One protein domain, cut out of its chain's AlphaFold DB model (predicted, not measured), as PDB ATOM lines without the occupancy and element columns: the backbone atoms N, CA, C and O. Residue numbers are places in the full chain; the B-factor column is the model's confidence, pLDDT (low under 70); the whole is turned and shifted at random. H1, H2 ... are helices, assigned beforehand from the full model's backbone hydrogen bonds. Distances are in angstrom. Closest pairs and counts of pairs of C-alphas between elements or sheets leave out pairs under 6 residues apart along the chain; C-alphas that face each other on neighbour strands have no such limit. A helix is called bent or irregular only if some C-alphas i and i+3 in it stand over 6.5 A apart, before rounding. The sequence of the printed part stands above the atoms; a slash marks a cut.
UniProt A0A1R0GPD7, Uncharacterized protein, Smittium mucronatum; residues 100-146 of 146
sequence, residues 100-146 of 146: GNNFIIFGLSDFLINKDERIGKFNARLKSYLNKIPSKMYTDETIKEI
ATOM      1  N   GLY A 100     -32.552  19.875  -9.772       44.41
ATOM      2  CA  GLY A 100     -32.387  20.652 -10.992       44.41
ATOM      3  C   GLY A 100     -30.948  21.088 -11.204       44.41
ATOM      4  O   GLY A 100     -30.696  22.271 -11.085       44.41
ATOM      5  N   ASN A 101     -30.033  20.151 -11.484       46.09
ATOM      6  CA  ASN A 101     -28.777  20.279 -12.257       46.09
ATOM      7  C   ASN A 101     -27.927  21.587 -12.260       46.09
ATOM      8  O   ASN A 101     -27.014  21.671 -13.071       46.09
ATOM      9  N   ASN A 102     -28.115  22.571 -11.375       49.53
ATOM     10  CA  ASN A 102     -27.509  23.907 -11.526       49.53
ATOM     11  C   ASN A 102     -26.718  24.408 -10.306       49.53
ATOM     12  O   ASN A 102     -26.163  25.504 -10.356       49.53
ATOM     13  N   PHE A 103     -26.633  23.637  -9.218       53.22
ATOM     14  CA  PHE A 103     -25.901  24.032  -8.005       53.22
ATOM     15  C   PHE A 103     -24.756  23.058  -7.731       53.22
ATOM     16  O   PHE A 103     -24.778  22.256  -6.800       53.22
ATOM     17  N   ILE A 104     -23.765  23.105  -8.615       61.50
ATOM     18  CA  ILE A 104     -22.471  22.435  -8.472       61.50
ATOM     19  C   ILE A 104     -21.418  23.481  -8.103       61.50
ATOM     20  O   ILE A 104     -21.611  24.663  -8.375       61.50
ATOM     21  N   ILE A 105     -20.295  23.058  -7.518       63.16
ATOM     22  CA  ILE A 105     -19.212  23.958  -7.075       63.16
ATOM     23  C   ILE A 105     -18.772  24.970  -8.133       63.16
ATOM     24  O   ILE A 105     -18.432  26.094  -7.784       63.16
ATOM     25  N   PHE A 106     -18.850  24.617  -9.417       65.88
ATOM     26  CA  PHE A 106     -18.520  25.530 -10.508       65.88
ATOM     27  C   PHE A 106     -19.391  26.793 -10.534       65.88
ATOM     28  O   PHE A 106     -18.900  27.836 -10.922       65.88
ATOM     29  N   GLY A 107     -20.634  26.771 -10.047       68.38
ATOM     30  CA  GLY A 107     -21.448  27.990  -9.973       68.38
ATOM     31  C   GLY A 107     -20.954  29.017  -8.942       68.38
ATOM     32  O   GLY A 107     -21.400  30.162  -8.964       68.38
ATOM     33  N   LEU A 108     -20.015  28.642  -8.063       74.69
ATOM     34  CA  LEU A 108     -19.336  29.585  -7.172       74.69
ATOM     35  C   LEU A 108     -18.329  30.471  -7.919       74.69
ATOM     36  O   LEU A 108     -18.097  31.592  -7.480       74.69
ATOM     37  N   SER A 109     -17.774  30.027  -9.056       73.06
ATOM     38  CA  SER A 109     -16.840  30.863  -9.831       73.06
ATOM     39  C   SER A 109     -17.518  32.077 -10.467       73.06
ATOM     40  O   SER A 109     -16.859  33.065 -10.768       73.06
ATOM     41  N   ASP A 110     -18.839  32.019 -10.635       73.50
ATOM     42  CA  ASP A 110     -19.639  33.101 -11.212       73.50
ATOM     43  C   ASP A 110     -20.164  34.075 -10.137       73.50
ATOM     44  O   ASP A 110     -20.878  35.039 -10.439       73.50
ATOM     45  N   PHE A 111     -19.833  33.842  -8.860       80.50
ATOM     46  CA  PHE A 111     -20.338  34.619  -7.733       80.50
ATOM     47  C   PHE A 111     -19.574  35.934  -7.556       80.50
ATOM     48  O   PHE A 111     -18.736  36.099  -6.679       80.50
ATOM     49  N   LEU A 112     -19.907  36.919  -8.385       79.56
ATOM     50  CA  LEU A 112     -19.336  38.260  -8.284       79.56
ATOM     51  C   LEU A 112     -20.146  39.156  -7.337       79.56
ATOM     52  O   LEU A 112     -21.363  38.999  -7.172       79.56
ATOM     53  N   ILE A 113     -19.461  40.127  -6.731       82.38
ATOM     54  CA  ILE A 113     -20.098  41.225  -6.000       82.38
ATOM     55  C   ILE A 113     -20.795  42.131  -7.021       82.38
ATOM     56  O   ILE A 113     -20.167  42.622  -7.961       82.38
ATOM     57  N   ASN A 114     -22.093  42.375  -6.839       86.44
ATOM     58  CA  ASN A 114     -22.811  43.318  -7.697       86.44
ATOM     59  C   ASN A 114     -22.393  44.765  -7.380       86.44
ATOM     60  O   ASN A 114     -22.088  45.078  -6.231       86.44
ATOM     61  N   LYS A 115     -22.440  45.668  -8.373       77.44
ATOM     62  CA  LYS A 115     -21.935  47.058  -8.270       77.44
ATOM     63  C   LYS A 115     -22.396  47.840  -7.027       77.44
ATOM     64  O   LYS A 115     -21.617  48.636  -6.518       77.44
ATOM     65  N   ASP A 116     -23.603  47.576  -6.522       84.31
ATOM     66  CA  ASP A 116     -24.202  48.275  -5.372       84.31
ATOM     67  C   ASP A 116     -24.480  47.350  -4.169       84.31
ATOM     68  O   ASP A 116     -25.212  47.692  -3.231       84.31
ATOM     69  N   GLU A 117     -23.935  46.134  -4.181       84.50
ATOM     70  CA  GLU A 117     -24.159  45.153  -3.126       84.50
ATOM     71  C   GLU A 117     -23.186  45.362  -1.962       84.50
ATOM     72  O   GLU A 117     -21.968  45.311  -2.102       84.50
ATOM     73  N   ARG A 118     -23.734  45.563  -0.757       89.19
ATOM     74  CA  ARG A 118     -22.927  45.582   0.470       89.19
ATOM     75  C   ARG A 118     -22.397  44.179   0.753       89.19
ATOM     76  O   ARG A 118     -23.140  43.208   0.618       89.19
ATOM     77  N   ILE A 119     -21.187  44.085   1.303       82.62
ATOM     78  CA  ILE A 119     -20.538  42.802   1.628       82.62
ATOM     79  C   ILE A 119     -21.406  41.873   2.494       82.62
ATOM     80  O   ILE A 119     -21.425  40.665   2.298       82.62
ATOM     81  N   GLY A 120     -22.208  42.427   3.411       82.06
ATOM     82  CA  GLY A 120     -23.142  41.635   4.217       82.06
ATOM     83  C   GLY A 120     -24.254  40.972   3.394       82.06
ATOM     84  O   GLY A 120     -24.627  39.836   3.682       82.06
ATOM     85  N   LYS A 121     -24.756  41.648   2.350       81.81
ATOM     86  CA  LYS A 121     -25.750  41.088   1.419       81.81
ATOM     87  C   LYS A 121     -25.121  40.037   0.506       81.81
ATOM     88  O   LYS A 121     -25.712  38.975   0.335       81.81
ATOM     89  N   PHE A 122     -23.900  40.291   0.037       85.25
ATOM     90  CA  PHE A 122     -23.114  39.307  -0.704       85.25
ATOM     91  C   PHE A 122     -22.903  38.027   0.119       85.25
ATOM     92  O   PHE A 122     -23.264  36.945  -0.331       85.25
ATOM     93  N   ASN A 123     -22.443  38.148   1.368       83.25
ATOM     94  CA  ASN A 123     -22.226  37.003   2.257       83.25
ATOM     95  C   ASN A 123     -23.516  36.221   2.536       83.25
ATOM     96  O   ASN A 123     -23.486  34.995   2.624       83.25
ATOM     97  N   ALA A 124     -24.652  36.909   2.675       81.19
ATOM     98  CA  ALA A 124     -25.947  36.251   2.836       81.19
ATOM     99  C   ALA A 124     -26.338  35.460   1.576       81.19
ATOM    100  O   ALA A 124     -26.773  34.312   1.681       81.19
ATOM    101  N   ARG A 125     -26.121  36.041   0.390       86.88
ATOM    102  CA  ARG A 125     -26.372  35.397  -0.905       86.88
ATOM    103  C   ARG A 125     -25.446  34.195  -1.125       86.88
ATOM    104  O   ARG A 125     -25.923  33.136  -1.522       86.88
ATOM    105  N   LEU A 126     -24.162  34.327  -0.788       85.12
ATOM    106  CA  LEU A 126     -23.161  33.262  -0.890       85.12
ATOM    107  C   LEU A 126     -23.486  32.104   0.055       85.12
ATOM    108  O   LEU A 126     -23.538  30.959  -0.379       85.12
ATOM    109  N   LYS A 127     -23.805  32.384   1.324       81.75
ATOM    110  CA  LYS A 127     -24.239  31.352   2.282       81.75
ATOM    111  C   LYS A 127     -25.520  30.655   1.841       81.75
ATOM    112  O   LYS A 127     -25.617  29.436   1.936       81.75
ATOM    113  N   SER A 128     -26.487  31.413   1.321       80.00
ATOM    114  CA  SER A 128     -27.711  30.843   0.757       80.00
ATOM    115  C   SER A 128     -27.412  29.905  -0.414       80.00
ATOM    116  O   SER A 128     -28.088  28.895  -0.546       80.00
ATOM    117  N   TYR A 129     -26.387  30.189  -1.228       80.06
ATOM    118  CA  TYR A 129     -25.934  29.300  -2.301       80.06
ATOM    119  C   TYR A 129     -25.149  28.088  -1.775       80.06
ATOM    120  O   TYR A 129     -25.392  26.970  -2.211       80.06
ATOM    121  N   LEU A 130     -24.254  28.259  -0.799       80.38
ATOM    122  CA  LEU A 130     -23.485  27.156  -0.200       80.38
ATOM    123  C   LEU A 130     -24.376  26.122   0.497       80.38
ATOM    124  O   LEU A 130     -24.124  24.925   0.382       80.38
ATOM    125  N   ASN A 131     -25.462  26.561   1.138       75.69
ATOM    126  CA  ASN A 131     -26.462  25.669   1.735       75.69
ATOM    127  C   ASN A 131     -27.173  24.779   0.698       75.69
ATOM    128  O   ASN A 131     -27.830  23.810   1.065       75.69
ATOM    129  N   LYS A 132     -27.052  25.107  -0.595       73.12
ATOM    130  CA  LYS A 132     -27.633  24.349  -1.709       73.12
ATOM    131  C   LYS A 132     -26.699  23.267  -2.246       73.12
ATOM    132  O   LYS A 132     -27.155  22.359  -2.939       73.12
ATOM    133  N   ILE A 133     -25.409  23.351  -1.925       72.94
ATOM    134  CA  ILE A 133     -24.390  22.380  -2.320       72.94
ATOM    135  C   ILE A 133     -24.250  21.348  -1.189       72.94
ATOM    136  O   ILE A 133     -24.213  21.732  -0.020       72.94
ATOM    137  N   PRO A 134     -24.140  20.038  -1.484       71.50
ATOM    138  CA  PRO A 134     -23.805  19.051  -0.463       71.50
ATOM    139  C   PRO A 134     -22.539  19.460   0.299       71.50
ATOM    140  O   PRO A 134     -21.494  19.654  -0.317       71.50
ATOM    141  N   SER A 135     -22.607  19.529   1.631       73.88
ATOM    142  CA  SER A 135     -21.483  19.952   2.488       73.88
ATOM    143  C   SER A 135     -20.204  19.138   2.273       73.88
ATOM    144  O   SER A 135     -19.109  19.649   2.438       73.88
ATOM    145  N   LYS A 136     -20.321  17.886   1.816       77.19
ATOM    146  CA  LYS A 136     -19.184  17.036   1.427       77.19
ATOM    147  C   LYS A 136     -18.404  17.514   0.195       77.19
ATOM    148  O   LYS A 136     -17.376  16.924  -0.117       77.19
ATOM    149  N   MET A 137     -18.930  18.473  -0.567       71.75
ATOM    150  CA  MET A 137     -18.292  18.945  -1.795       71.75
ATOM    151  C   MET A 137     -17.333  20.109  -1.544       71.75
ATOM    152  O   MET A 137     -16.401  20.253  -2.326       71.75
ATOM    153  N   TYR A 138     -17.512  20.899  -0.481       73.94
ATOM    154  CA  TYR A 138     -16.680  22.071  -0.186       73.94
ATOM    155  C   TYR A 138     -16.134  22.039   1.246       73.94
ATOM    156  O   TYR A 138     -16.776  21.534   2.160       73.94
ATOM    157  N   THR A 139     -14.952  22.615   1.441       79.31
ATOM    158  CA  THR A 139     -14.365  22.910   2.754       79.31
ATOM    159  C   THR A 139     -14.340  24.413   3.017       79.31
ATOM    160  O   THR A 139     -14.445  25.230   2.093       79.31
ATOM    161  N   ASP A 140     -14.140  24.781   4.282       79.44
ATOM    162  CA  ASP A 140     -13.922  26.171   4.689       79.44
ATOM    163  C   ASP A 140     -12.711  26.805   3.985       79.44
ATOM    164  O   ASP A 140     -12.698  28.019   3.790       79.44
ATOM    165  N   GLU A 141     -11.698  26.019   3.590       76.06
ATOM    166  CA  GLU A 141     -10.583  26.537   2.791       76.06
ATOM    167  C   GLU A 141     -11.025  26.901   1.374       76.06
ATOM    168  O   GLU A 141     -10.759  28.012   0.932       76.06
ATOM    169  N   THR A 142     -11.774  26.033   0.687       69.12
ATOM    170  CA  THR A 142     -12.302  26.341  -0.659       69.12
ATOM    171  C   THR A 142     -13.225  27.558  -0.689       69.12
ATOM    172  O   THR A 142     -13.247  28.261  -1.690       69.12
ATOM    173  N   ILE A 143     -13.969  27.837   0.389       73.94
ATOM    174  CA  ILE A 143     -14.824  29.036   0.471       73.94
ATOM    175  C   ILE A 143     -13.990  30.322   0.523       73.94
ATOM    176  O   ILE A 143     -14.443  31.352   0.039       73.94
ATOM    177  N   LYS A 144     -12.790  30.285   1.113       76.31
ATOM    178  CA  LYS A 144     -11.921  31.468   1.245       76.31
ATOM    179  C   LYS A 144     -11.226  31.863  -0.058       76.31
ATOM    180  O   LYS A 144     -10.717  32.975  -0.136       76.31
ATOM    181  N   GLU A 145     -11.186  30.958  -1.030       67.50
ATOM    182  CA  GLU A 145     -10.594  31.169  -2.358       67.50
ATOM    183  C   GLU A 145     -11.583  31.803  -3.362       67.50
ATOM    184  O   GLU A 145     -11.202  32.087  -4.498       67.50
ATOM    185  N   ILE A 146     -12.843  32.007  -2.957       61.47
ATOM    186  CA  ILE A 146     -13.929  32.620  -3.746       61.47
ATOM    187  C   ILE A 146     -14.156  34.053  -3.266       61.47
ATOM    188  O   ILE A 146     -14.244  34.953  -4.131       61.47
TER     189      ILE A 146
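Overview. This is residues 100 to 146 of the 146 residues of an uncharacterized protein of Smittium mucronatum (UniProt A0A1R0GPD7). The chain runs out, folds back and turns forward again in an open arrangement: one longer helix, H2, with two short helices, H1 and H3, whose centres with that of H2 make a triangle rather than a row. H1 and the link after it lead to a far end where residues 115 to 120 stick out, H2 comes back from there, and the link of residues 131 to 139 turns at the other end before H3. No helix touches another, and the three form no closely packed bundle. The printed part has 47 residues with three named helices, in the order H1, H2, H3 along the chain, and no named strand; the class is all helix, although under half of the residues, 21 of the 47, are in named elements. The whole is compact, with a radius of gyration of the C-alphas of 10.9 A, and the C-alphas span 31 by 25 by 15 A along their three main axes.

Arrangement. From Gly 100 a stretch with no named element leads to H1, residues 105 to 108. A short link of 10 residues follows, and then comes H2, residues 119 to 130, the longest helix. H1 touches no helix, but H1 and H2 are near each other, with 6 pairs of C-alphas within 10 A; their closest C-alphas are 8.2 A apart. Residues 115 to 120, of which 119 and 120 belong to H2, stand free, with no C-alpha 8 or more residues away along the chain within 10 A. A short link of 9 residues joins H2 to H3, residues 140 to 144. H2 and H3 are apart, with no C-alpha of the one within 8 A of the other. H1 and H3 are apart too. In H2 every pair of O of residue i and N of residue i+4 is within hydrogen-bond range. In H3 0 of 1 such pairs is within range, beside 1 of 2 pairs of O i and N i+3, while H1, with 4 residues, is too short for an O i to N i+4 pair and has its 1 pair of O i and N i+3 within range.

Along the chain. H1 runs from Ile 105 to Leu 108 and is short, with its first C-alpha at (-19.212, 23.958, -7.075). H2 runs from Ile 119 to Leu 130 and measures 16.0 A from first to last C-alpha. C-alpha 119 is at (-20.538, 42.802, 1.628) and C-alpha 130 is at (-23.485, 27.156, -0.200), and between these two points y falls from 42.802 to 27.156. H3 runs from Asp 140 to Lys 144, a length of 6.6 A, and its last C-alpha, 144, is at (-11.921, 31.468, 1.245). None of the three helices is bent.

Size, cuts and confidence. The two C-alphas farthest apart are those of Asp 116 and Lys 136, at 32.4 A; the first lies in the link between H1 and H2, the second in the link between H2 and H3. The first and last printed C-alphas, those of Gly 100 and Ile 146, are 23.2 A apart, and Ile 146 is the chain's last residue. The printed part has no cut, and neither of the two links between helices is long. The mean pLDDT of the printed part is 74.5. The model's confidence is low, under 70, at 11 residues: residues 100 to 107, residue 142 and residues 145 to 146. The mean pLDDT is 68 for H1, 83 for H2 and 75 for H3.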